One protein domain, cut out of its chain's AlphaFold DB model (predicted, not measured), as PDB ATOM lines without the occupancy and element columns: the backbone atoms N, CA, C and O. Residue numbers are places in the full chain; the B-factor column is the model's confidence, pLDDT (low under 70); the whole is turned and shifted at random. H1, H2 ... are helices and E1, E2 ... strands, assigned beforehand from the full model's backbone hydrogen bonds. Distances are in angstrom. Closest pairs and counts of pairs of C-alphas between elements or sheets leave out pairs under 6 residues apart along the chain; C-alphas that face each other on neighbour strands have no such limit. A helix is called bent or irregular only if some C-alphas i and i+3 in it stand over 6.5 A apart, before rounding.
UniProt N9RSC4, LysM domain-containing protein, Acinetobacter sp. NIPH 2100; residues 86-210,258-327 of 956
ATOM      1  N   LEU A  86     228.928 105.921 196.362       91.00
ATOM      2  CA  LEU A  86     227.773 106.815 196.331       91.00
ATOM      3  C   LEU A  86     228.061 107.997 195.408       91.00
ATOM      4  O   LEU A  86     229.154 108.555 195.451       91.00
ATOM      5  N   LYS A  87     227.079 108.397 194.599       90.00
ATOM      6  CA  LYS A  87     227.131 109.616 193.787       90.00
ATOM      7  C   LYS A  87     225.854 110.425 193.992       90.00
ATOM      8  O   LYS A  87     224.760 109.891 193.843       90.00
ATOM      9  N   SER A  88     225.993 111.713 194.287       90.19
ATOM     10  CA  SER A  88     224.877 112.661 194.331       90.19
ATOM     11  C   SER A  88     225.253 113.945 193.597       90.19
ATOM     12  O   SER A  88     226.346 114.474 193.786       90.19
ATOM     13  N   THR A  89     224.361 114.435 192.740       86.50
ATOM     14  CA  THR A  89     224.434 115.768 192.112       86.50
ATOM     15  C   THR A  89     223.290 116.671 192.564       86.50
ATOM     16  O   THR A  89     223.252 117.843 192.207       86.50
ATOM     17  N   TYR A  90     222.398 116.149 193.410       85.69
ATOM     18  CA  TYR A  90     221.130 116.775 193.760       85.69
ATOM     19  C   TYR A  90     221.304 118.181 194.349       85.69
ATOM     20  O   TYR A  90     220.704 119.132 193.858       85.69
ATOM     21  N   ALA A  91     222.172 118.338 195.356       83.56
ATOM     22  CA  ALA A  91     222.429 119.632 196.001       83.56
ATOM     23  C   ALA A  91     222.877 120.706 194.991       83.56
ATOM     24  O   ALA A  91     222.413 121.846 195.005       83.56
ATOM     25  N   HIS A  92     223.747 120.304 194.064       88.62
ATOM     26  CA  HIS A  92     224.262 121.166 193.014       88.62
ATOM     27  C   HIS A  92     223.191 121.532 191.986       88.62
ATOM     28  O   HIS A  92     223.049 122.700 191.638       88.62
ATOM     29  N   GLU A  93     222.398 120.558 191.541       83.50
ATOM     30  CA  GLU A  93     221.304 120.768 190.590       83.50
ATOM     31  C   GLU A  93     220.239 121.726 191.136       83.50
ATOM     32  O   GLU A  93     219.768 122.594 190.398       83.50
ATOM     33  N   GLN A  94     219.922 121.653 192.436       76.31
ATOM     34  CA  GLN A  94     219.009 122.609 193.071       76.31
ATOM     35  C   GLN A  94     219.567 124.033 193.034       76.31
ATOM     36  O   GLN A  94     218.857 124.980 192.686       76.31
ATOM     37  N   LEU A  95     220.856 124.197 193.340       80.31
ATOM     38  CA  LEU A  95     221.492 125.509 193.293       80.31
ATOM     39  C   LEU A  95     221.567 126.058 191.855       80.31
ATOM     40  O   LEU A  95     221.328 127.246 191.649       80.31
ATOM     41  N   VAL A  96     221.816 125.201 190.856       84.62
ATOM     42  CA  VAL A  96     221.781 125.558 189.423       84.62
ATOM     43  C   VAL A  96     220.387 126.011 188.994       84.62
ATOM     44  O   VAL A  96     220.255 127.025 188.305       84.62
ATOM     45  N   PHE A  97     219.342 125.283 189.392       76.50
ATOM     46  CA  PHE A  97     217.956 125.643 189.090       76.50
ATOM     47  C   PHE A  97     217.609 127.030 189.640       76.50
ATOM     48  O   PHE A  97     217.043 127.863 188.930       76.50
ATOM     49  N   ILE A  98     217.991 127.290 190.889       71.25
ATOM     50  CA  ILE A  98     217.760 128.565 191.567       71.25
ATOM     51  C   ILE A  98     218.543 129.694 190.901       71.25
ATOM     52  O   ILE A  98     217.949 130.729 190.605       71.25
ATOM     53  N   ALA A  99     219.829 129.486 190.600       82.12
ATOM     54  CA  ALA A  99     220.649 130.465 189.891       82.12
ATOM     55  C   ALA A  99     219.991 130.883 188.568       82.12
ATOM     56  O   ALA A  99     219.732 132.062 188.365       82.12
ATOM     57  N   ARG A 100     219.584 129.915 187.737       81.75
ATOM     58  CA  ARG A 100     219.001 130.176 186.409       81.75
ATOM     59  C   ARG A 100     217.593 130.773 186.430       81.75
ATOM     60  O   ARG A 100     217.168 131.360 185.438       81.75
ATOM     61  N   THR A 101     216.840 130.556 187.506       70.12
ATOM     62  CA  THR A 101     215.421 130.946 187.583       70.12
ATOM     63  C   THR A 101     215.227 132.314 188.237       70.12
ATOM     64  O   THR A 101     214.260 133.011 187.932       70.12
ATOM     65  N   PHE A 102     216.112 132.705 189.154       65.94
ATOM     66  CA  PHE A 102     215.928 133.885 189.997       65.94
ATOM     67  C   PHE A 102     216.647 135.107 189.407       65.94
ATOM     68  O   PHE A 102     217.723 134.990 188.821       65.94
ATOM     69  N   SER A 103     216.078 136.305 189.598       75.62
ATOM     70  CA  SER A 103     216.801 137.560 189.333       75.62
ATOM     71  C   SER A 103     218.023 137.682 190.252       75.62
ATOM     72  O   SER A 103     218.146 136.949 191.234       75.62
ATOM     73  N   ASP A 104     218.942 138.592 189.948       76.88
ATOM     74  CA  ASP A 104     220.158 138.814 190.742       76.88
ATOM     75  C   ASP A 104     219.836 139.150 192.205       76.88
ATOM     76  O   ASP A 104     220.368 138.531 193.124       76.88
ATOM     77  N   GLU A 105     218.868 140.033 192.434       67.06
ATOM     78  CA  GLU A 105     218.422 140.436 193.771       67.06
ATOM     79  C   GLU A 105     217.768 139.271 194.519       67.06
ATOM     80  O   GLU A 105     217.982 139.082 195.718       67.06
ATOM     81  N   SER A 106     216.965 138.482 193.802       57.16
ATOM     82  CA  SER A 106     216.224 137.357 194.373       57.16
ATOM     83  C   SER A 106     217.159 136.202 194.738       57.16
ATOM     84  O   SER A 106     216.947 135.535 195.748       57.16
ATOM     85  N   PHE A 107     218.212 135.988 193.944       74.50
ATOM     86  CA  PHE A 107     219.262 135.015 194.226       74.50
ATOM     87  C   PHE A 107     220.074 135.418 195.462       74.50
ATOM     88  O   PHE A 107     220.206 134.629 196.396       74.50
ATOM     89  N   VAL A 108     220.556 136.664 195.515       65.38
ATOM     90  CA  VAL A 108     221.318 137.191 196.661       65.38
ATOM     91  C   VAL A 108     220.491 137.126 197.946       65.38
ATOM     92  O   VAL A 108     220.974 136.632 198.963       65.38
ATOM     93  N   SER A 109     219.219 137.532 197.890       52.97
ATOM     94  CA  SER A 109     218.307 137.502 199.044       52.97
ATOM     95  C   SER A 109     218.071 136.094 199.596       52.97
ATOM     96  O   SER A 109     217.705 135.949 200.761       52.97
ATOM     97  N   LEU A 110     218.260 135.060 198.772       55.69
ATOM     98  CA  LEU A 110     218.118 133.666 199.173       55.69
ATOM     99  C   LEU A 110     219.412 133.090 199.760       55.69
ATOM    100  O   LEU A 110     219.365 132.315 200.710       55.69
ATOM    101  N   VAL A 111     220.558 133.451 199.181       63.62
ATOM    102  CA  VAL A 111     221.864 132.853 199.492       63.62
ATOM    103  C   VAL A 111     222.556 133.569 200.661       63.62
ATOM    104  O   VAL A 111     223.138 132.908 201.521       63.62
ATOM    105  N   ALA A 112     222.442 134.896 200.761       59.94
ATOM    106  CA  ALA A 112     223.084 135.686 201.816       59.94
ATOM    107  C   ALA A 112     222.645 135.330 203.255       59.94
ATOM    108  O   ALA A 112     223.508 135.272 204.131       59.94
ATOM    109  N   PRO A 113     221.365 135.009 203.545       50.25
ATOM    110  CA  PRO A 113     220.964 134.548 204.876       50.25
ATOM    111  C   PRO A 113     221.594 133.216 205.301       50.25
ATOM    112  O   PRO A 113     221.563 132.887 206.484       50.25
ATOM    113  N   ILE A 114     222.094 132.431 204.342       57.53
ATOM    114  CA  ILE A 114     222.614 131.079 204.569       57.53
ATOM    115  C   ILE A 114     224.107 131.122 204.848       57.53
ATOM    116  O   ILE A 114     224.564 130.472 205.778       57.53
ATOM    117  N   PHE A 115     224.841 131.900 204.055       67.50
ATOM    118  CA  PHE A 115     226.297 131.969 204.124       67.50
ATOM    119  C   PHE A 115     226.825 133.227 204.807       67.50
ATOM    120  O   PHE A 115     228.024 133.332 205.021       67.50
ATOM    121  N   GLY A 116     225.960 134.179 205.159       57.00
ATOM    122  CA  GLY A 116     226.318 135.388 205.894       57.00
ATOM    123  C   GLY A 116     226.190 136.669 205.068       57.00
ATOM    124  O   GLY A 116     226.536 136.740 203.888       57.00
ATOM    125  N   PHE A 117     225.707 137.725 205.721       58.91
ATOM    126  CA  PHE A 117     225.579 139.059 205.124       58.91
ATOM    127  C   PHE A 117     226.894 139.855 205.124       58.91
ATOM    128  O   PHE A 117     226.933 140.978 204.630       58.91
ATOM    129  N   ASP A 118     227.968 139.307 205.695       62.97
ATOM    130  CA  ASP A 118     229.309 139.897 205.651       62.97
ATOM    131  C   ASP A 118     230.004 139.695 204.291       62.97
ATOM    132  O   ASP A 118     230.988 140.372 203.994       62.97
ATOM    133  N   ILE A 119     229.475 138.804 203.447       73.69
ATOM    134  CA  ILE A 119     229.923 138.596 202.068       73.69
ATOM    135  C   ILE A 119     229.223 139.615 201.148       73.69
ATOM    136  O   ILE A 119     227.993 139.646 201.120       73.69
ATOM    137  N   PRO A 120     229.961 140.423 200.359       81.12
ATOM    138  CA  PRO A 120     229.369 141.338 199.385       81.12
ATOM    139  C   PRO A 120     228.470 140.648 198.360       81.12
ATOM    140  O   PRO A 120     228.856 139.620 197.799       81.12
ATOM    141  N   ASP A 121     227.362 141.290 197.984       84.00
ATOM    142  CA  ASP A 121     226.422 140.756 196.986       84.00
ATOM    143  C   ASP A 121     227.114 140.419 195.659       84.00
ATOM    144  O   ASP A 121     226.838 139.395 195.041       84.00
ATOM    145  N   SER A 122     228.085 141.239 195.245       87.62
ATOM    146  CA  SER A 122     228.923 140.986 194.063       87.62
ATOM    147  C   SER A 122     229.624 139.616 194.053       87.62
ATOM    148  O   SER A 122     229.856 139.068 192.978       87.62
ATOM    149  N   ILE A 123     229.951 139.038 195.214       88.94
ATOM    150  CA  ILE A 123     230.554 137.699 195.314       88.94
ATOM    151  C   ILE A 123     229.489 136.623 195.093       88.94
ATOM    152  O   ILE A 123     229.726 135.683 194.337       88.94
ATOM    153  N   TYR A 124     228.291 136.792 195.660       86.25
ATOM    154  CA  TYR A 124     227.160 135.904 195.384       86.25
ATOM    155  C   TYR A 124     226.740 135.944 193.912       86.25
ATOM    156  O   TYR A 124     226.420 134.907 193.339       86.25
ATOM    157  N   LEU A 125     226.800 137.109 193.264       89.69
ATOM    158  CA  LEU A 125     226.516 137.231 191.832       89.69
ATOM    159  C   LEU A 125     227.592 136.574 190.959       89.69
ATOM    160  O   LEU A 125     227.249 135.909 189.987       89.69
ATOM    161  N   LYS A 126     228.876 136.669 191.328       90.69
ATOM    162  CA  LYS A 126     229.944 135.901 190.659       90.69
ATOM    163  C   LYS A 126     229.749 134.393 190.840       90.69
ATOM    164  O   LYS A 126     229.923 133.634 189.891       90.69
ATOM    165  N   LEU A 127     229.346 133.953 192.036       91.62
ATOM    166  CA  LEU A 127     228.979 132.559 192.292       91.62
ATOM    167  C   LEU A 127     227.809 132.127 191.394       91.62
ATOM    168  O   LEU A 127     227.888 131.074 190.766       91.62
ATOM    169  N   LYS A 128     226.751 132.941 191.295       91.69
ATOM    170  CA  LYS A 128     225.605 132.702 190.406       91.69
ATOM    171  C   LYS A 128     226.050 132.532 188.955       91.69
ATOM    172  O   LYS A 128     225.724 131.524 188.336       91.69
ATOM    173  N   GLU A 129     226.836 133.475 188.448       92.62
ATOM    174  CA  GLU A 129     227.352 133.471 187.080       92.62
ATOM    175  C   GLU A 129     228.198 132.217 186.796       92.62
ATOM    176  O   GLU A 129     228.020 131.553 185.770       92.62
ATOM    177  N   ASP A 130     229.089 131.841 187.718       92.00
ATOM    178  CA  ASP A 130     229.901 130.628 187.603       92.00
ATOM    179  C   ASP A 130     229.046 129.355 187.583       92.00
ATOM    180  O   ASP A 130     229.346 128.420 186.834       92.00
ATOM    181  N   ILE A 131     227.986 129.302 188.393       90.56
ATOM    182  CA  ILE A 131     227.038 128.182 188.438       90.56
ATOM    183  C   ILE A 131     226.250 128.097 187.128       90.56
ATOM    184  O   ILE A 131     226.135 127.019 186.546       90.56
ATOM    185  N   GLU A 132     225.745 129.222 186.623       89.31
ATOM    186  CA  GLU A 132     224.990 129.282 185.369       89.31
ATOM    187  C   GLU A 132     225.822 128.810 184.175       89.31
ATOM    188  O   GLU A 132     225.331 128.019 183.359       89.31
ATOM    189  N   LYS A 133     227.095 129.233 184.133       91.19
ATOM    190  CA  LYS A 133     228.100 128.821 183.140       91.19
ATOM    191  C   LYS A 133     228.582 127.377 183.314       91.19
ATOM    192  O   LYS A 133     229.278 126.874 182.436       91.19
ATOM    193  N   GLY A 134     228.248 126.715 184.424       88.44
ATOM    194  CA  GLY A 134     228.717 125.361 184.737       88.44
ATOM    195  C   GLY A 134     230.203 125.285 185.103       88.44
ATOM    196  O   GLY A 134     230.819 124.234 184.952       88.44
ATOM    197  N   SER A 135     230.794 126.390 185.570       88.75
ATOM    198  CA  SER A 135     232.204 126.472 185.992       88.75
ATOM    199  C   SER A 135     232.434 125.946 187.416       88.75
ATOM    200  O   SER A 135     233.579 125.767 187.837       88.75
ATOM    201  N   ILE A 136     231.360 125.712 188.179       89.06
ATOM    202  CA  ILE A 136     231.407 125.039 189.481       89.06
ATOM    203  C   ILE A 136     231.187 123.545 189.273       89.06
ATOM    204  O   ILE A 136     230.101 123.125 188.888       89.06
ATOM    205  N   VAL A 137     232.212 122.743 189.557       86.69
ATOM    206  CA  VAL A 137     232.106 121.280 189.546       86.69
ATOM    207  C   VAL A 137     231.662 120.817 190.938       86.69
ATOM    208  O   VAL A 137     232.303 121.212 191.914       86.69
ATOM    209  N   PRO A 138     230.591 120.008 191.067       87.50
ATOM    210  CA  PRO A 138     230.177 119.484 192.363       87.50
ATOM    211  C   PRO A 138     231.255 118.566 192.963       87.50
ATOM    212  O   PRO A 138     231.939 117.861 192.215       87.50
ATOM    213  N   PRO A 139     231.404 118.541 194.299       89.94
ATOM    214  CA  PRO A 139     232.428 117.743 194.959       89.94
ATOM    215  C   PRO A 139     232.213 116.240 194.729       89.94
ATOM    216  O   PRO A 139     231.088 115.732 194.717       89.94
ATOM    217  N   GLU A 140     233.317 115.513 194.558       91.38
ATOM    218  CA  GLU A 140     233.296 114.050 194.482       91.38
ATOM    219  C   GLU A 140     232.960 113.455 195.858       91.38
ATOM    220  O   GLU A 140     233.460 113.923 196.883       91.38
ATOM    221  N   HIS A 141     232.140 112.402 195.873       92.50
ATOM    222  CA  HIS A 141     231.774 111.674 197.085       92.50
ATOM    223  C   HIS A 141     232.670 110.439 197.240       92.50
ATOM    224  O   HIS A 141     232.661 109.555 196.384       92.50
ATOM    225  N   ILE A 142     233.431 110.362 198.332       88.38
ATOM    226  CA  ILE A 142     234.347 109.252 198.621       88.38
ATOM    227  C   ILE A 142     233.862 108.496 199.853       88.38
ATOM    228  O   ILE A 142     233.784 109.053 200.944       88.38
ATOM    229  N   VAL A 143     233.579 107.203 199.701       84.62
ATOM    230  CA  VAL A 143     233.191 106.357 200.832       84.62
ATOM    231  C   VAL A 143     234.429 105.762 201.502       84.62
ATOM    232  O   VAL A 143     235.267 105.148 200.843       84.62
ATOM    233  N   ALA A 144     234.537 105.922 202.821       78.69
ATOM    234  CA  ALA A 144     235.655 105.457 203.636       78.69
ATOM    235  C   ALA A 144     235.229 104.370 204.641       78.69
ATOM    236  O   ALA A 144     234.126 104.396 205.186       78.69
ATOM    237  N   ALA A 145     236.133 103.426 204.931       60.03
ATOM    238  CA  ALA A 145     235.869 102.248 205.771       60.03
ATOM    239  C   ALA A 145     235.639 102.544 207.273       60.03
ATOM    240  O   ALA A 145     235.180 101.672 208.005       60.03
ATOM    241  N   LYS A 146     235.973 103.746 207.765       56.25
ATOM    242  CA  LYS A 146     235.849 104.129 209.185       56.25
ATOM    243  C   LYS A 146     235.155 105.481 209.349       56.25
ATOM    244  O   LYS A 146     235.213 106.315 208.451       56.25
ATOM    245  N   ASN A 147     234.573 105.693 210.535       52.53
ATOM    246  CA  ASN A 147     233.985 106.965 210.960       52.53
ATOM    247  C   ASN A 147     234.955 108.138 210.765       52.53
ATOM    248  O   ASN A 147     236.097 108.099 211.231       52.53
ATOM    249  N   ILE A 148     234.473 109.200 210.123       55.59
ATOM    250  CA  ILE A 148     235.251 110.396 209.787       55.59
ATOM    251  C   ILE A 148     235.253 111.296 211.020       55.59
ATOM    252  O   ILE A 148     234.302 112.030 211.259       55.59
ATOM    253  N   ASN A 149     236.273 111.184 211.876       54.06
ATOM    254  CA  ASN A 149     236.360 111.930 213.144       54.06
ATOM    255  C   ASN A 149     235.100 111.800 214.038       54.06
ATOM    256  O   ASN A 149     234.725 112.737 214.737       54.06
ATOM    257  N   GLY A 150     234.429 110.641 214.003       53.00
ATOM    258  CA  GLY A 150     233.178 110.399 214.739       53.00
ATOM    259  C   GLY A 150     231.912 110.974 214.086       53.00
ATOM    260  O   GLY A 150     230.854 110.940 214.709       53.00
ATOM    261  N   ARG A 151     232.003 111.488 212.851       57.56
ATOM    262  CA  ARG A 151     230.891 112.026 212.054       57.56
ATOM    263  C   ARG A 151     230.523 111.097 210.891       57.56
ATOM    264  O   ARG A 151     231.342 110.303 210.427       57.56
ATOM    265  N   ALA A 152     229.281 111.244 210.426       65.62
ATOM    266  CA  ALA A 152     228.697 110.486 209.315       65.62
ATOM    267  C   ALA A 152     229.281 110.883 207.942       65.62
ATOM    268  O   ALA A 152     229.391 110.050 207.039       65.62
ATOM    269  N   ALA A 153     229.685 112.146 207.804       76.50
ATOM    270  CA  ALA A 153     230.379 112.686 206.647       76.50
ATOM    271  C   ALA A 153     231.291 113.849 207.053       76.50
ATOM    272  O   ALA A 153     231.294 114.271 208.213       76.50
ATOM    273  N   GLY A 154     232.077 114.327 206.094       76.62
ATOM    274  CA  GLY A 154     232.818 115.572 206.219       76.62
ATOM    275  C   GLY A 154     233.329 116.069 204.872       76.62
ATOM    276  O   GLY A 154     233.916 115.303 204.100       76.62
ATOM    277  N   PHE A 155     233.144 117.356 204.605       82.69
ATOM    278  CA  PHE A 155     233.779 118.067 203.510       82.69
ATOM    279  C   PHE A 155     235.251 118.342 203.837       82.69
ATOM    280  O   PHE A 155     235.598 118.883 204.888       82.69
ATOM    281  N   ASN A 156     236.144 117.960 202.926       80.00
ATOM    282  CA  ASN A 156     237.572 118.192 203.066       80.00
ATOM    283  C   ASN A 156     237.986 119.458 202.301       80.00
ATOM    284  O   ASN A 156     238.022 119.500 201.072       80.00
ATOM    285  N   HIS A 157     238.382 120.480 203.058       80.19
ATOM    286  CA  HIS A 157     238.834 121.765 202.531       80.19
ATOM    287  C   HIS A 157     240.122 121.689 201.689       80.19
ATOM    288  O   HIS A 157     240.434 122.651 200.991       80.19
ATOM    289  N   VAL A 158     240.890 120.595 201.731       77.50
ATOM    290  CA  VAL A 158     242.149 120.461 200.978       77.50
ATOM    291  C   VAL A 158     241.907 119.925 199.570       77.50
ATOM    292  O   VAL A 158     242.319 120.552 198.598       77.50
ATOM    293  N   ASP A 159     241.239 118.779 199.446       83.94
ATOM    294  CA  ASP A 159     241.002 118.116 198.155       83.94
ATOM    295  C   ASP A 159     239.617 118.412 197.554       83.94
ATOM    296  O   ASP A 159     239.332 117.973 196.440       83.94
ATOM    297  N   LYS A 160     238.784 119.184 198.266       85.25
ATOM    298  CA  LYS A 160     237.424 119.593 197.882       85.25
ATOM    299  C   LYS A 160     236.485 118.405 197.633       85.25
ATOM    300  O   LYS A 160     235.607 118.477 196.774       85.25
ATOM    301  N   LYS A 161     236.663 117.311 198.380       89.06
ATOM    302  CA  LYS A 161     235.808 116.115 198.314       89.06
ATOM    303  C   LYS A 161     234.929 115.977 199.553       89.06
ATOM    304  O   LYS A 161     235.304 116.410 200.642       89.06
ATOM    305  N   ILE A 162     233.775 115.334 199.392       88.00
ATOM    306  CA  ILE A 162     232.901 114.942 200.503       88.00
ATOM    307  C   ILE A 162     233.214 113.492 200.854       88.00
ATOM    308  O   ILE A 162     232.998 112.584 200.051       88.00
ATOM    309  N   TYR A 163     233.716 113.264 202.061       82.94
ATOM    310  CA  TYR A 163     233.957 111.922 202.571       82.94
ATOM    311  C   TYR A 163     232.719 111.422 203.316       82.94
ATOM    312  O   TYR A 163     232.124 112.159 204.099       82.94
ATOM    313  N   LEU A 164     232.342 110.163 203.094       81.69
ATOM    314  CA  LEU A 164     231.190 109.503 203.708       81.69
ATOM    315  C   LEU A 164     231.638 108.243 204.445       81.69
ATOM    316  O   LEU A 164     232.418 107.452 203.912       81.69
ATOM    317  N   ALA A 165     231.122 108.017 205.649       77.56
ATOM    318  CA  ALA A 165     231.379 106.771 206.356       77.56
ATOM    319  C   ALA A 165     230.580 105.615 205.715       77.56
ATOM    320  O   ALA A 165     229.390 105.745 205.413       77.56
ATOM    321  N   ALA A 166     231.233 104.473 205.477       76.50
ATOM    322  CA  ALA A 166     230.619 103.329 204.795       76.50
ATOM    323  C   ALA A 166     229.382 102.777 205.527       76.50
ATOM    324  O   ALA A 166     228.445 102.306 204.882       76.50
ATOM    325  N   ASP A 167     229.348 102.863 206.857       70.88
ATOM    326  CA  ASP A 167     228.207 102.474 207.693       70.88
ATOM    327  C   ASP A 167     226.988 103.390 207.488       70.88
ATOM    328  O   ASP A 167     225.864 102.906 207.379       70.88
ATOM    329  N   THR A 168     227.205 104.697 207.345       74.62
ATOM    330  CA  THR A 168     226.170 105.695 207.038       74.62
ATOM    331  C   THR A 168     225.534 105.394 205.682       74.62
ATOM    332  O   THR A 168     224.313 105.353 205.553       74.62
ATOM    333  N   VAL A 169     226.366 105.103 204.682       80.50
ATOM    334  CA  VAL A 169     225.926 104.785 203.318       80.50
ATOM    335  C   VAL A 169     225.186 103.441 203.260       80.50
ATOM    336  O   VAL A 169     224.166 103.322 202.587       80.50
ATOM    337  N   THR A 170     225.664 102.429 203.988       76.56
ATOM    338  CA  THR A 170     225.056 101.087 203.975       76.56
ATOM    339  C   THR A 170     223.748 101.047 204.770       76.56
ATOM    340  O   THR A 170     222.766 100.471 204.308       76.56
ATOM    341  N   SER A 171     223.698 101.702 205.933       75.50
ATOM    342  CA  SER A 171     222.509 101.729 206.798       75.50
ATOM    343  C   SER A 171     221.343 102.533 206.217       75.50
ATOM    344  O   SER A 171     220.195 102.276 206.582       75.50
ATOM    345  N   ALA A 172     221.612 103.458 205.289       77.38
ATOM    346  CA  ALA A 172     220.588 104.182 204.537       77.38
ATOM    347  C   ALA A 172     219.760 103.274 203.610       77.38
ATOM    348  O   ALA A 172     218.607 103.582 203.338       77.38
ATOM    349  N   ILE A 173     220.313 102.142 203.155       75.88
ATOM    350  CA  ILE A 173     219.567 101.152 202.354       75.88
ATOM    351  C   ILE A 173     218.631 100.312 203.241       75.88
ATOM    352  O   ILE A 173     217.649  99.748 202.767       75.88
ATOM    353  N   GLU A 174     218.943 100.197 204.532       71.25
ATOM    354  CA  GLU A 174     218.256  99.287 205.455       71.25
ATOM    355  C   GLU A 174     217.125  99.969 206.242       71.25
ATOM    356  O   GLU A 174     216.303  99.279 206.847       71.25
ATOM    357  N   ASN A 175     217.086 101.307 206.279       71.12
ATOM    358  CA  ASN A 175     216.185 102.066 207.145       71.12
ATOM    359  C   ASN A 175     215.899 103.477 206.599       71.12
ATOM    360  O   ASN A 175     216.820 104.282 206.454       71.12
ATOM    361  N   ASP A 176     214.618 103.807 206.425       68.38
ATOM    362  CA  ASP A 176     214.134 105.114 205.953       68.38
ATOM    363  C   ASP A 176     214.639 106.291 206.807       68.38
ATOM    364  O   ASP A 176     215.003 107.338 206.285       68.38
ATOM    365  N   SER A 177     214.764 106.119 208.127       59.59
ATOM    366  CA  SER A 177     215.312 107.163 209.004       59.59
ATOM    367  C   SER A 177     216.801 107.421 208.754       59.59
ATOM    368  O   SER A 177     217.279 108.536 208.967       59.59
ATOM    369  N   ASN A 178     217.550 106.401 208.329       68.19
ATOM    370  CA  ASN A 178     218.959 106.550 207.967       68.19
ATOM    371  C   ASN A 178     219.109 107.088 206.538       68.19
ATOM    372  O   ASN A 178     220.072 107.797 206.256       68.19
ATOM    373  N   LEU A 179     218.147 106.796 205.658       74.38
ATOM    374  CA  LEU A 179     218.042 107.378 204.322       74.38
ATOM    375  C   LEU A 179     217.829 108.895 204.391       74.38
ATOM    376  O   LEU A 179     218.567 109.654 203.765       74.38
ATOM    377  N   ASP A 180     216.894 109.323 205.238       71.31
ATOM    378  CA  ASP A 180     216.623 110.723 205.567       71.31
ATOM    379  C   ASP A 180     217.869 111.424 206.133       71.31
ATOM    380  O   ASP A 180     218.203 112.552 205.758       71.31
ATOM    381  N   ARG A 181     218.611 110.727 207.002       70.56
ATOM    382  CA  ARG A 181     219.870 111.229 207.561       70.56
ATOM    383  C   ARG A 181     220.944 111.401 206.488       70.56
ATOM    384  O   ARG A 181     221.620 112.426 206.474       70.56
ATOM    385  N   LEU A 182     221.102 110.429 205.591       80.25
ATOM    386  CA  LEU A 182     222.057 110.508 204.487       80.25
ATOM    387  C   LEU A 182     221.715 111.666 203.537       80.25
ATOM    388  O   LEU A 182     222.614 112.402 203.142       80.25
ATOM    389  N   TYR A 183     220.432 111.872 203.224       81.25
ATOM    390  CA  TYR A 183     219.963 112.998 202.410       81.25
ATOM    391  C   TYR A 183     220.417 114.354 202.972       81.25
ATOM    392  O   TYR A 183     221.023 115.153 202.256       81.25
ATOM    393  N   ILE A 184     220.186 114.597 204.265       74.06
ATOM    394  CA  ILE A 184     220.543 115.874 204.897       74.06
ATOM    395  C   ILE A 184     222.045 116.050 205.052       74.06
ATOM    396  O   ILE A 184     222.551 117.146 204.826       74.06
ATOM    397  N   VAL A 185     222.767 114.984 205.391       76.31
ATOM    398  CA  VAL A 185     224.225 115.034 205.508       76.31
ATOM    399  C   VAL A 185     224.864 115.429 204.173       76.31
ATOM    400  O   VAL A 185     225.740 116.285 204.151       76.31
ATOM    401  N   LEU A 186     224.383 114.896 203.045       83.69
ATOM    402  CA  LEU A 186     224.886 115.283 201.721       83.69
ATOM    403  C   LEU A 186     224.631 116.766 201.405       83.69
ATOM    404  O   LEU A 186     225.519 117.437 200.879       83.69
ATOM    405  N   LEU A 187     223.448 117.289 201.745       81.38
ATOM    406  CA  LEU A 187     223.146 118.717 201.583       81.38
ATOM    407  C   LEU A 187     224.027 119.589 202.480       81.38
ATOM    408  O   LEU A 187     224.529 120.617 202.035       81.38
ATOM    409  N   HIS A 188     224.224 119.174 203.727       78.56
ATOM    410  CA  HIS A 188     225.012 119.908 204.704       78.56
ATOM    411  C   HIS A 188     226.473 120.037 204.270       78.56
ATOM    412  O   HIS A 188     227.007 121.143 204.224       78.56
ATOM    413  N   GLU A 189     227.110 118.928 203.883       81.81
ATOM    414  CA  GLU A 189     228.509 118.956 203.438       81.81
ATOM    415  C   GLU A 189     228.674 119.730 202.121       81.81
ATOM    416  O   GLU A 189     229.702 120.364 201.885       81.81
ATOM    417  N   TYR A 190     227.643 119.738 201.269       88.19
ATOM    418  CA  TYR A 190     227.621 120.599 200.088       88.19
ATOM    419  C   TYR A 190     227.536 122.092 200.453       88.19
ATOM    420  O   TYR A 190     228.157 122.920 199.788       88.19
ATOM    421  N   GLY A 191     226.835 122.447 201.534       83.12
ATOM    422  CA  GLY A 191     226.863 123.798 202.099       83.12
ATOM    423  C   GLY A 191     228.287 124.229 202.463       83.12
ATOM    424  O   GLY A 191     228.741 125.277 202.009       83.12
ATOM    425  N   HIS A 192     229.047 123.380 203.162       81.88
ATOM    426  CA  HIS A 192     230.456 123.657 203.471       81.88
ATOM    427  C   HIS A 192     231.340 123.820 202.227       81.88
ATOM    428  O   HIS A 192     232.275 124.621 202.243       81.88
ATOM    429  N   PHE A 193     231.046 123.106 201.139       88.50
ATOM    430  CA  PHE A 193     231.727 123.311 199.861       88.50
ATOM    431  C   PHE A 193     231.471 124.711 199.283       88.50
ATOM    432  O   PHE A 193     232.415 125.371 198.848       88.50
ATOM    433  N   ILE A 194     230.220 125.181 199.291       88.50
ATOM    434  CA  ILE A 194     229.885 126.525 198.800       88.50
ATOM    435  C   ILE A 194     230.501 127.606 199.691       88.50
ATOM    436  O   ILE A 194     231.073 128.555 199.156       88.50
ATOM    437  N   ASP A 195     230.451 127.443 201.014       83.75
ATOM    438  CA  ASP A 195     231.081 128.381 201.948       83.75
ATOM    439  C   ASP A 195     232.604 128.464 201.737       83.75
ATOM    440  O   ASP A 195     233.204 129.539 201.651       83.75
ATOM    441  N   ASP A 196     233.245 127.314 201.541       85.12
ATOM    442  CA  ASP A 196     234.666 127.267 201.238       85.12
ATOM    443  C   ASP A 196     235.002 127.980 199.914       85.12
ATOM    444  O   ASP A 196     235.999 128.711 199.867       85.12
ATOM    445  N   LEU A 197     234.160 127.828 198.879       86.69
ATOM    446  CA  LEU A 197     234.295 128.524 197.592       86.69
ATOM    447  C   LEU A 197     234.280 130.045 197.731       86.69
ATOM    448  O   LEU A 197     235.068 130.731 197.075       86.69
ATOM    449  N   ILE A 198     233.391 130.566 198.572       85.62
ATOM    450  CA  ILE A 198     233.191 132.010 198.727       85.62
ATOM    451  C   ILE A 198     234.142 132.645 199.750       85.62
ATOM    452  O   ILE A 198     234.510 133.803 199.564       85.62
ATOM    453  N   ARG A 199     234.599 131.907 200.775       78.50
ATOM    454  CA  ARG A 199     235.467 132.441 201.847       78.50
ATOM    455  C   ARG A 199     236.918 131.976 201.789       78.50
ATOM    456  O   ARG A 199     237.829 132.790 201.916       78.50
ATOM    457  N   LYS A 200     237.158 130.664 201.676       68.94
ATOM    458  CA  LYS A 200     238.443 130.047 202.066       68.94
ATOM    459  C   LYS A 200     239.407 129.850 200.907       68.94
ATOM    460  O   LYS A 200     240.605 130.060 201.080       68.94
ATOM    461  N   CYS A 201     238.932 129.468 199.723       64.31
ATOM    462  CA  CYS A 201     239.833 129.258 198.583       64.31
ATOM    463  C   CYS A 201     240.147 130.526 197.778       64.31
ATOM    464  O   CYS A 201     240.862 130.437 196.781       64.31
ATOM    465  N   GLY A 202     239.663 131.699 198.211       65.44
ATOM    466  CA  GLY A 202     239.994 132.986 197.590       65.44
ATOM    467  C   GLY A 202     239.580 133.078 196.119       65.44
ATOM    468  O   GLY A 202     240.162 133.851 195.362       65.44
ATOM    469  N   LYS A 203     238.602 132.262 195.696       76.50
ATOM    470  CA  LYS A 203     238.170 132.160 194.298       76.50
ATOM    471  C   LYS A 203     237.625 133.487 193.772       76.50
ATOM    472  O   LYS A 203     237.833 133.826 192.609       76.50
ATOM    473  N   TYR A 204     236.938 134.235 194.630       83.00
ATOM    474  CA  TYR A 204     236.344 135.516 194.285       83.00
ATOM    475  C   TYR A 204     237.142 136.653 194.917       83.00
ATOM    476  O   TYR A 204     237.269 136.736 196.135       83.00
ATOM    477  N   SER A 205     237.670 137.542 194.072       77.81
ATOM    478  CA  SER A 205     238.334 138.761 194.538       77.81
ATOM    479  C   SER A 205     237.337 139.691 195.237       77.81
ATOM    480  O   SER A 205     236.235 139.920 194.714       77.81
ATOM    481  N   THR A 206     237.761 140.237 196.380       76.12
ATOM    482  CA  THR A 206     237.085 141.309 197.130       76.12
ATOM    483  C   THR A 206     237.391 142.704 196.568       76.12
ATOM    484  O   THR A 206     236.818 143.699 197.014       76.12
ATOM    485  N   GLU A 207     238.280 142.808 195.575       76.62
ATOM    486  CA  GLU A 207     238.547 144.066 194.878       76.62
ATOM    487  C   GLU A 207     237.326 144.480 194.043       76.62
ATOM    488  O   GLU A 207     236.732 143.668 193.326       76.62
ATOM    489  N   ASN A 208     236.960 145.763 194.129       80.25
ATOM    490  CA  ASN A 208     235.778 146.347 193.479       80.25
ATOM    491  C   ASN A 208     234.446 145.672 193.868       80.25
ATOM    492  O   ASN A 208     233.497 145.651 193.081       80.25
ATOM    493  N   SER A 209     234.365 145.103 195.076       85.12
ATOM    494  CA  SER A 209     233.122 144.540 195.598       85.12
ATOM    495  C   SER A 209     232.029 145.596 195.739       85.12
ATOM    496  O   SER A 209     232.283 146.752 196.071       85.12
ATOM    497  N   TYR A 210     230.785 145.177 195.527       84.69
ATOM    498  CA  TYR A 210     229.608 146.022 195.683       84.69
ATOM    499  C   TYR A 210     228.434 145.257 196.295       84.69
ATOM    500  O   TYR A 210     228.386 144.026 196.244       84.69
ATOM    501  N   LYS A 258     234.159 148.555 200.450       75.88
ATOM    502  CA  LYS A 258     235.572 148.339 200.773       75.88
ATOM    503  C   LYS A 258     235.667 147.302 201.885       75.88
ATOM    504  O   LYS A 258     235.241 147.574 203.003       75.88
ATOM    505  N   ILE A 259     236.202 146.125 201.569       68.19
ATOM    506  CA  ILE A 259     236.461 145.057 202.539       68.19
ATOM    507  C   ILE A 259     237.943 144.695 202.469       68.19
ATOM    508  O   ILE A 259     238.418 144.259 201.425       68.19
ATOM    509  N   GLU A 260     238.666 144.879 203.579       63.50
ATOM    510  CA  GLU A 260     240.091 144.518 203.679       63.50
ATOM    511  C   GLU A 260     240.294 142.993 203.732       63.50
ATOM    512  O   GLU A 260     241.248 142.476 203.156       63.50
ATOM    513  N   SER A 261     239.372 142.261 204.368       64.75
ATOM    514  CA  SER A 261     239.323 140.793 204.377       64.75
ATOM    515  C   SER A 261     237.943 140.292 204.820       64.75
ATOM    516  O   SER A 261     237.341 140.896 205.708       64.75
ATOM    517  N   LEU A 262     237.460 139.182 204.250       66.75
ATOM    518  CA  LEU A 262     236.258 138.494 204.747       66.75
ATOM    519  C   LEU A 262     236.513 137.923 206.149       66.75
ATOM    520  O   LEU A 262     237.627 137.489 206.453       66.75
ATOM    521  N   SER A 263     235.489 137.933 207.003       61.34
ATOM    522  CA  SER A 263     235.609 137.381 208.351       61.34
ATOM    523  C   SER A 263     235.841 135.863 208.303       61.34
ATOM    524  O   SER A 263     235.289 135.159 207.451       61.34
ATOM    525  N   LEU A 264     236.708 135.370 209.198       54.38
ATOM    526  CA  LEU A 264     236.836 133.937 209.453       54.38
ATOM    527  C   LEU A 264     235.554 133.458 210.135       54.38
ATOM    528  O   LEU A 264     235.071 134.103 211.062       54.38
ATOM    529  N   ASP A 265     235.064 132.335 209.631       52.16
ATOM    530  CA  ASP A 265     233.850 131.618 210.009       52.16
ATOM    531  C   ASP A 265     233.479 131.706 211.505       52.16
ATOM    532  O   ASP A 265     234.329 131.506 212.385       52.16
ATOM    533  N   ALA A 266     232.211 132.005 211.795       45.38
ATOM    534  CA  ALA A 266     231.673 131.920 213.152       45.38
ATOM    535  C   ALA A 266     231.345 130.446 213.471       45.38
ATOM    536  O   ALA A 266     231.207 129.646 212.561       45.38
ATOM    537  N   PRO A 267     231.176 130.029 214.739       41.22
ATOM    538  CA  PRO A 267     230.848 128.634 215.072       41.22
ATOM    539  C   PRO A 267     229.471 128.140 214.585       41.22
ATOM    540  O   PRO A 267     229.055 127.054 214.984       41.22
ATOM    541  N   ASN A 268     228.738 128.937 213.805       46.94
ATOM    542  CA  ASN A 268     227.435 128.545 213.294       46.94
ATOM    543  C   ASN A 268     227.629 127.537 212.159       46.94
ATOM    544  O   ASN A 268     228.621 127.558 211.454       46.94
ATOM    545  N   ASP A 269     226.706 126.598 212.024       59.75
ATOM    546  CA  ASP A 269     226.801 125.517 211.049       59.75
ATOM    547  C   ASP A 269     226.031 125.912 209.773       59.75
ATOM    548  O   ASP A 269     224.860 125.557 209.605       59.75
ATOM    549  N   GLU A 270     226.646 126.702 208.879       58.66
ATOM    550  CA  GLU A 270     226.037 127.146 207.609       58.66
ATOM    551  C   GLU A 270     225.629 125.953 206.733       58.66
ATOM    552  O   GLU A 270     224.673 126.045 205.961       58.66
ATOM    553  N   GLY A 271     226.296 124.803 206.892       54.62
ATOM    554  CA  GLY A 271     225.906 123.532 206.285       54.62
ATOM    555  C   GLY A 271     224.512 123.088 206.732       54.62
ATOM    556  O   GLY A 271     223.668 122.734 205.904       54.62
ATOM    557  N   ALA A 272     224.205 123.173 208.027       51.81
ATOM    558  CA  ALA A 272     222.865 122.898 208.548       51.81
ATOM    559  C   ALA A 272     221.815 123.911 208.054       51.81
ATOM    560  O   ALA A 272     220.705 123.512 207.689       51.81
ATOM    561  N   VAL A 273     222.162 125.201 207.970       54.16
ATOM    562  CA  VAL A 273     221.266 126.252 207.448       54.16
ATOM    563  C   VAL A 273     221.002 126.063 205.949       54.16
ATOM    564  O   VAL A 273     219.862 126.196 205.492       54.16
ATOM    565  N   TYR A 274     222.026 125.684 205.182       60.38
ATOM    566  CA  TYR A 274     221.921 125.337 203.767       60.38
ATOM    567  C   TYR A 274     221.014 124.120 203.570       60.38
ATOM    568  O   TYR A 274     220.069 124.179 202.783       60.38
ATOM    569  N   ALA A 275     221.232 123.045 204.330       53.81
ATOM    570  CA  ALA A 275     220.402 121.848 204.264       53.81
ATOM    571  C   ALA A 275     218.936 122.132 204.633       53.81
ATOM    572  O   ALA A 275     218.025 121.601 203.996       53.81
ATOM    573  N   TYR A 276     218.693 123.017 205.603       54.94
ATOM    574  CA  TYR A 276     217.347 123.420 206.005       54.94
ATOM    575  C   TYR A 276     216.616 124.265 204.950       54.94
ATOM    576  O   TYR A 276     215.425 124.048 204.695       54.94
ATOM    577  N   ASN A 277     217.319 125.213 204.324       55.94
ATOM    578  CA  ASN A 277     216.727 126.165 203.383       55.94
ATOM    579  C   ASN A 277     216.647 125.627 201.943       55.94
ATOM    580  O   ASN A 277     215.630 125.829 201.279       55.94
ATOM    581  N   PHE A 278     217.662 124.896 201.469       59.31
ATOM    582  CA  PHE A 278     217.695 124.315 200.118       59.31
ATOM    583  C   PHE A 278     217.171 122.876 200.045       59.31
ATOM    584  O   PHE A 278     216.747 122.439 198.975       59.31
ATOM    585  N   GLY A 279     217.091 122.152 201.168       53.84
ATOM    586  CA  GLY A 279     216.455 120.828 201.224       53.84
ATOM    587  C   GLY A 279     214.938 120.847 200.998       53.84
ATOM    588  O   GLY A 279     214.308 119.794 200.947       53.84
ATOM    589  N   GLN A 280     214.324 122.029 200.861       53.72
ATOM    590  CA  GLN A 280     212.872 122.167 200.789       53.72
ATOM    591  C   GLN A 280     212.270 122.368 199.386       53.72
ATOM    592  O   GLN A 280     211.045 122.450 199.338       53.72
ATOM    593  N   LEU A 281     212.994 122.463 198.250       51.44
ATOM    594  CA  LEU A 281     212.346 122.863 196.973       51.44
ATOM    595  C   LEU A 281     213.073 122.500 195.663       51.44
ATOM    596  O   LEU A 281     214.175 122.971 195.445       51.44
ATOM    597  N   SER A 282     212.362 121.855 194.723       45.94
ATOM    598  CA  SER A 282     211.791 122.474 193.496       45.94
ATOM    599  C   SER A 282     211.011 121.430 192.671       45.94
ATOM    600  O   SER A 282     209.895 121.696 192.228       45.94
ATOM    601  N   GLU A 283     211.513 120.195 192.583       45.00
ATOM    602  CA  GLU A 283     210.924 119.145 191.736       45.00
ATOM    603  C   GLU A 283     209.668 118.483 192.340       45.00
ATOM    604  O   GLU A 283     208.681 118.256 191.642       45.00
ATOM    605  N   GLY A 284     209.635 118.236 193.657       43.84
ATOM    606  CA  GLY A 284     208.547 117.474 194.295       43.84
ATOM    607  C   GLY A 284     207.201 118.205 194.433       43.84
ATOM    608  O   GLY A 284     206.154 117.569 194.568       43.84
ATOM    609  N   LYS A 285     207.171 119.546 194.388       38.91
ATOM    610  CA  LYS A 285     205.945 120.306 194.710       38.91
ATOM    611  C   LYS A 285     204.916 120.315 193.573       38.91
ATOM    612  O   LYS A 285     203.719 120.309 193.849       38.91
ATOM    613  N   ASN A 286     205.373 120.265 192.320       42.44
ATOM    614  CA  ASN A 286     204.498 120.143 191.144       42.44
ATOM    615  C   ASN A 286     203.984 118.711 190.932       42.44
ATOM    616  O   ASN A 286     203.079 118.488 190.134       42.44
ATOM    617  N   LEU A 287     204.567 117.755 191.655       43.81
ATOM    618  CA  LEU A 287     204.312 116.328 191.531       43.81
ATOM    619  C   LEU A 287     203.386 115.824 192.660       43.81
ATOM    620  O   LEU A 287     202.521 114.988 192.418       43.81
ATOM    621  N   GLY A 288     203.466 116.403 193.864       45.28
ATOM    622  CA  GLY A 288     202.592 116.094 195.003       45.28
ATOM    623  C   GLY A 288     203.364 115.551 196.210       45.28
ATOM    624  O   GLY A 288     204.458 115.017 196.073       45.28
ATOM    625  N   ALA A 289     202.796 115.677 197.417       49.25
ATOM    626  CA  ALA A 289     203.509 115.455 198.686       49.25
ATOM    627  C   ALA A 289     204.067 114.029 198.904       49.25
ATOM    628  O   ALA A 289     204.955 113.852 199.735       49.25
ATOM    629  N   ASN A 290     203.571 113.048 198.144       58.16
ATOM    630  CA  ASN A 290     203.964 111.637 198.219       58.16
ATOM    631  C   ASN A 290     204.784 111.170 197.005       58.16
ATOM    632  O   ASN A 290     204.986 109.969 196.849       58.16
ATOM    633  N   ILE A 291     205.205 112.074 196.112       62.69
ATOM    634  CA  ILE A 291     206.021 111.678 194.960       62.69
ATOM    635  C   ILE A 291     207.489 111.608 195.374       62.69
ATOM    636  O   ILE A 291     208.048 112.559 195.923       62.69
ATOM    637  N   GLU A 292     208.079 110.445 195.124       73.38
ATOM    638  CA  GLU A 292     209.493 110.157 195.320       73.38
ATOM    639  C   GLU A 292     210.343 110.798 194.218       73.38
ATOM    640  O   GLU A 292     210.008 110.713 193.036       73.38
ATOM    641  N   PHE A 293     211.477 111.379 194.601       74.94
ATOM    642  CA  PHE A 293     212.516 111.838 193.680       74.94
ATOM    643  C   PHE A 293     213.870 111.253 194.078       74.94
ATOM    644  O   PHE A 293     214.080 110.869 195.229       74.94
ATOM    645  N   ILE A 294     214.783 111.160 193.114       85.56
ATOM    646  CA  ILE A 294     216.106 110.564 193.302       85.56
ATOM    647  C   ILE A 294     217.055 111.643 193.820       85.56
ATOM    648  O   ILE A 294     217.177 112.694 193.201       85.56
ATOM    649  N   PHE A 295     217.745 111.381 194.930       86.75
ATOM    650  CA  PHE A 295     218.747 112.314 195.462       86.75
ATOM    651  C   PHE A 295     220.177 111.768 195.391       86.75
ATOM    652  O   PHE A 295     221.135 112.540 195.429       86.75
ATOM    653  N   ALA A 296     220.351 110.450 195.285       90.56
ATOM    654  CA  ALA A 296     221.661 109.819 195.168       90.56
ATOM    655  C   ALA A 296     221.561 108.463 194.463       90.56
ATOM    656  O   ALA A 296     220.505 107.839 194.426       90.56
ATOM    657  N   GLN A 297     222.682 107.988 193.935       92.00
ATOM    658  CA  GLN A 297     222.845 106.645 193.389       92.00
ATOM    659  C   GLN A 297     223.901 105.903 194.187       92.00
ATOM    660  O   GLN A 297     224.952 106.463 194.506       92.00
ATOM    661  N   ILE A 298     223.628 104.640 194.495       89.81
ATOM    662  CA  ILE A 298     224.522 103.787 195.271       89.81
ATOM    663  C   ILE A 298     224.825 102.498 194.516       89.81
ATOM    664  O   ILE A 298     223.956 101.912 193.868       89.81
ATOM    665  N   THR A 299     226.060 102.024 194.647       86.62
ATOM    666  CA  THR A 299     226.471 100.693 194.201       86.62
ATOM    667  C   THR A 299     227.232 100.012 195.327       86.62
ATOM    668  O   THR A 299     228.234 100.516 195.823       86.62
ATOM    669  N   SER A 300     226.746  98.853 195.750       80.00
ATOM    670  CA  SER A 300     227.342  97.991 196.766       80.00
ATOM    671  C   SER A 300     227.203  96.531 196.333       80.00
ATOM    672  O   SER A 300     226.455  96.211 195.410       80.00
ATOM    673  N   LYS A 301     227.858  95.610 197.048       74.25
ATOM    674  CA  LYS A 301     227.720  94.164 196.801       74.25
ATOM    675  C   LYS A 301     226.269  93.665 196.916       74.25
ATOM    676  O   LYS A 301     225.911  92.700 196.249       74.25
ATOM    677  N   LYS A 302     225.453  94.280 197.784       69.94
ATOM    678  CA  LYS A 302     224.079  93.836 198.099       69.94
ATOM    679  C   LYS A 302     222.994  94.620 197.363       69.94
ATOM    680  O   LYS A 302     221.881  94.125 197.231       69.94
ATOM    681  N   TYR A 303     223.301  95.835 196.923       78.50
ATOM    682  CA  TYR A 303     222.324  96.758 196.364       78.50
ATOM    683  C   TYR A 303     222.999  97.719 195.389       78.50
ATOM    684  O   TYR A 303     224.012  98.333 195.727       78.50
ATOM    685  N   SER A 304     222.417  97.861 194.201       87.56
ATOM    686  CA  SER A 304     222.756  98.903 193.236       87.56
ATOM    687  C   SER A 304     221.459  99.540 192.764       87.56
ATOM    688  O   SER A 304     220.604  98.835 192.227       87.56
ATOM    689  N   GLY A 305     221.297 100.843 192.970       88.81
ATOM    690  CA  GLY A 305     220.043 101.517 192.654       88.81
ATOM    691  C   GLY A 305     220.003 102.984 193.056       88.81
ATOM    692  O   GLY A 305     220.940 103.519 193.656       88.81
ATOM    693  N   ASP A 306     218.890 103.616 192.699       91.88
ATOM    694  CA  ASP A 306     218.589 105.000 193.040       91.88
ATOM    695  C   ASP A 306     218.048 105.093 194.472       91.88
ATOM    696  O   ASP A 306     217.079 104.419 194.828       91.88
ATOM    697  N   LEU A 307     218.637 105.977 195.272       89.25
ATOM    698  CA  LEU A 307     218.110 106.387 196.564       89.25
ATOM    699  C   LEU A 307     217.078 107.488 196.350       89.25
ATOM    700  O   LEU A 307     217.374 108.548 195.787       89.25
ATOM    701  N   LYS A 308     215.856 107.210 196.799       87.94
ATOM    702  CA  LYS A 308     214.700 108.075 196.609       87.94
ATOM    703  C   LYS A 308     214.177 108.587 197.933       87.94
ATOM    704  O   LYS A 308     214.193 107.864 198.919       87.94
ATOM    705  N   ILE A 309     213.682 109.814 197.944       81.31
ATOM    706  CA  ILE A 309     213.058 110.409 199.124       81.31
ATOM    707  C   ILE A 309     211.785 111.148 198.720       81.31
ATOM    708  O   ILE A 309     211.649 111.614 197.586       81.31
ATOM    709  N   THR A 310     210.823 111.233 199.640       73.75
ATOM    710  CA  THR A 310     209.626 112.059 199.448       73.75
ATOM    711  C   THR A 310     209.872 113.484 199.927       73.75
ATOM    712  O   THR A 310     210.703 113.743 200.802       73.75
ATOM    713  N   PHE A 311     209.076 114.421 199.415       61.72
ATOM    714  CA  PHE A 311     209.097 115.811 199.870       61.72
ATOM    715  C   PHE A 311     208.873 115.955 201.391       61.72
ATOM    716  O   PHE A 311     209.507 116.786 202.040       61.72
ATOM    717  N   ILE A 312     207.973 115.153 201.974       62.94
ATOM    718  CA  ILE A 312     207.666 115.203 203.413       62.94
ATOM    719  C   ILE A 312     208.837 114.662 204.241       62.94
ATOM    720  O   ILE A 312     209.211 115.294 205.229       62.94
ATOM    721  N   SER A 313     209.417 113.528 203.838       66.00
ATOM    722  CA  SER A 313     210.543 112.910 204.550       66.00
ATOM    723  C   SER A 313     211.769 113.825 204.546       66.00
ATOM    724  O   SER A 313     212.293 114.139 205.612       66.00
ATOM    725  N   GLY A 314     212.126 114.395 203.386       63.34
ATOM    726  CA  GLY A 314     213.232 115.357 203.287       63.34
ATOM    727  C   GLY A 314     213.030 116.595 204.169       63.34
ATOM    728  O   GLY A 314     213.948 117.027 204.866       63.34
ATOM    729  N   LYS A 315     211.798 117.124 204.232       60.97
ATOM    730  CA  LYS A 315     211.454 118.257 205.107       60.97
ATOM    731  C   LYS A 315     211.549 117.914 206.598       60.97
ATOM    732  O   LYS A 315     212.016 118.735 207.387       60.97
ATOM    733  N   ASN A 316     211.083 116.732 206.999       59.34
ATOM    734  CA  ASN A 316     211.156 116.286 208.391       59.34
ATOM    735  C   ASN A 316     212.609 116.053 208.822       59.34
ATOM    736  O   ASN A 316     212.993 116.475 209.912       59.34
ATOM    737  N   ALA A 317     213.418 115.462 207.943       60.06
ATOM    738  CA  ALA A 317     214.841 115.242 208.161       60.06
ATOM    739  C   ALA A 317     215.599 116.564 208.366       60.06
ATOM    740  O   ALA A 317     216.374 116.698 209.312       60.06
ATOM    741  N   ALA A 318     215.319 117.571 207.529       55.16
ATOM    742  CA  ALA A 318     215.929 118.896 207.622       55.16
ATOM    743  C   ALA A 318     215.633 119.588 208.962       55.16
ATOM    744  O   ALA A 318     216.513 120.211 209.554       55.16
ATOM    745  N   LYS A 319     214.400 119.439 209.466       53.53
ATOM    746  CA  LYS A 319     213.996 119.967 210.773       53.53
ATOM    747  C   LYS A 319     214.729 119.268 211.925       53.53
ATOM    748  O   LYS A 319     215.243 119.939 212.810       53.53
ATOM    749  N   MET A 320     214.819 117.936 211.888       52.97
ATOM    750  CA  MET A 320     215.501 117.149 212.926       52.97
ATOM    751  C   MET A 320     217.003 117.462 213.036       52.97
ATOM    752  O   MET A 320     217.557 117.397 214.128       52.97
ATOM    753  N   HIS A 321     217.664 117.796 211.924       48.88
ATOM    754  CA  HIS A 321     219.102 118.099 211.898       48.88
ATOM    755  C   HIS A 321     219.439 119.491 212.450       48.88
ATOM    756  O   HIS A 321     220.427 119.636 213.166       48.88
ATOM    757  N   ALA A 322     218.595 120.495 212.182       43.25
ATOM    758  CA  ALA A 322     218.733 121.835 212.761       43.25
ATOM    759  C   ALA A 322     218.587 121.813 214.297       43.25
ATOM    760  O   ALA A 322     219.378 122.434 215.006       43.25
ATOM    761  N   ASP A 323     217.642 121.015 214.808       37.72
ATOM    762  CA  ASP A 323     217.435 120.820 216.249       37.72
ATOM    763  C   ASP A 323     218.613 120.073 216.919       37.72
ATOM    764  O   ASP A 323     218.883 120.275 218.101       37.72
ATOM    765  N   PHE A 324     219.341 119.223 216.183       34.75
ATOM    766  CA  PHE A 324     220.448 118.407 216.705       34.75
ATOM    767  C   PHE A 324     221.743 119.205 216.946       34.75
ATOM    768  O   PHE A 324     222.465 118.916 217.900       34.75
ATOM    769  N   GLN A 325     222.034 120.222 216.126       34.53
ATOM    770  CA  GLN A 325     223.230 121.071 216.278       34.53
ATOM    771  C   GLN A 325     223.073 122.124 217.383       34.53
ATOM    772  O   GLN A 325     224.014 122.372 218.132       34.53
ATOM    773  N   ALA A 326     221.862 122.661 217.564       33.03
ATOM    774  CA  ALA A 326     221.541 123.575 218.665       33.03
ATOM    775  C   ALA A 326     221.663 122.917 220.058       33.03
ATOM    776  O   ALA A 326     221.811 123.603 221.061       33.03
ATOM    777  N   GLN A 327     221.628 121.580 220.131       31.56
ATOM    778  CA  GLN A 327     221.663 120.806 221.380       31.56
ATOM    779  C   GLN A 327     223.079 120.455 221.882       31.56
ATOM    780  O   GLN A 327     223.216 119.804 222.926       31.56
TER     781      GLN A 327
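Overview. This is residues 86 to 210 and 258 to 327 of the 956 residues of the protein "LysM domain-containing protein" of Acinetobacter sp. NIPH 2100 (UniProt N9RSC4). The long helix H5 runs through the middle, with H1, H2 and H3 gathered toward its second half, the small sheet of E1, E3 and E2 covering one side, and H6 crossing it with H7 beside H6. H4 folds back along the first turns of H5, near the bent hairpin of E4 and E5. The printed part has 195 residues with seven named helices and five named strands, in the order H1 H2 H3 E1 E2 E3 H4 H5 H6 E4 E5 H7, class mixed, helices and strands; the sheet E1 E3 E2 is mixed, the pair E4 E5 antiparallel. It is compact, with a radius of gyration of the C-alphas of 16.8 A and spans of 55 by 39 by 34 A.

Arrangement. Start at residues 86 to 87, which pair antiparallel with residues 297 to 298 of E4, residues 292 to 299. H2, residues 104 to 115, touches H3, residues 121 to 132, about perpendicular at 76 degrees, the closest C-alphas being Val 108 and Tyr 124, 6.1 A. E1, residues 141 to 144, is parallel to E3, residues 161 to 165, with N 142 and O 162 at 2.8 A; E3 and E2, residues 153 to 156, are an antiparallel hairpin, with N 154 and O 163 at 2.9 A. H5, residues 176 to 200, is the hub, touching five helices, and makes two layers, a helix on one face of a sheet, with E1 E3 E2, at a height of 8.5 A over the sheet. H4, residues 166 to 174, only grazes that sheet and forms a helical hairpin with H5, touching residues 178 to 182 alone; C-alphas 172 and 179 are closest, 4.1 A. H1, residues 90 to 101, touches H5 with residues 91 to 92 alone, C-alphas 91 and 187 closest at 5.7 A. H6, residues 270 to 278, touches residues 184 to 195 of H5 alone at a steep tilt of 64 degrees, C-alphas 188 and 271 closest at 4.1 A. E4 bends by 67 degrees at residue 295 and forms a hairpin with E5, residues 304 to 310, with N 295 and O 307 at 3.0 A. H7, residues 311 to 326, touches H6 at a shallow tilt of 24 degrees, C-alphas 276 and 318 closest at 5.0 A. Every O i to N i+4 pair is within hydrogen-bond range in H1, H3, H5 and H6, but 6 of 8 in H2, 3 of 5 in H4 and 11 of 12 in H7.

Along the chain. Find C-alpha 90 at (221.130, 116.775, 193.760), where H1 begins. H5 runs 35.0 A from C-alpha 176 at (214.134, 105.114, 205.953), and H7 runs 23.8 A to C-alpha 326 at (221.541, 123.575, 218.665).

Size, cuts and confidence. Residues 211 to 257 are not printed, and C-alphas 210 and 258 are 8.2 A apart across the cut. The link from H6 to E4 is long, 13 residues. Mean pLDDT of the printed part is 71.6, with 79 residues under 70, among them 259 to 291 and 311 to 327.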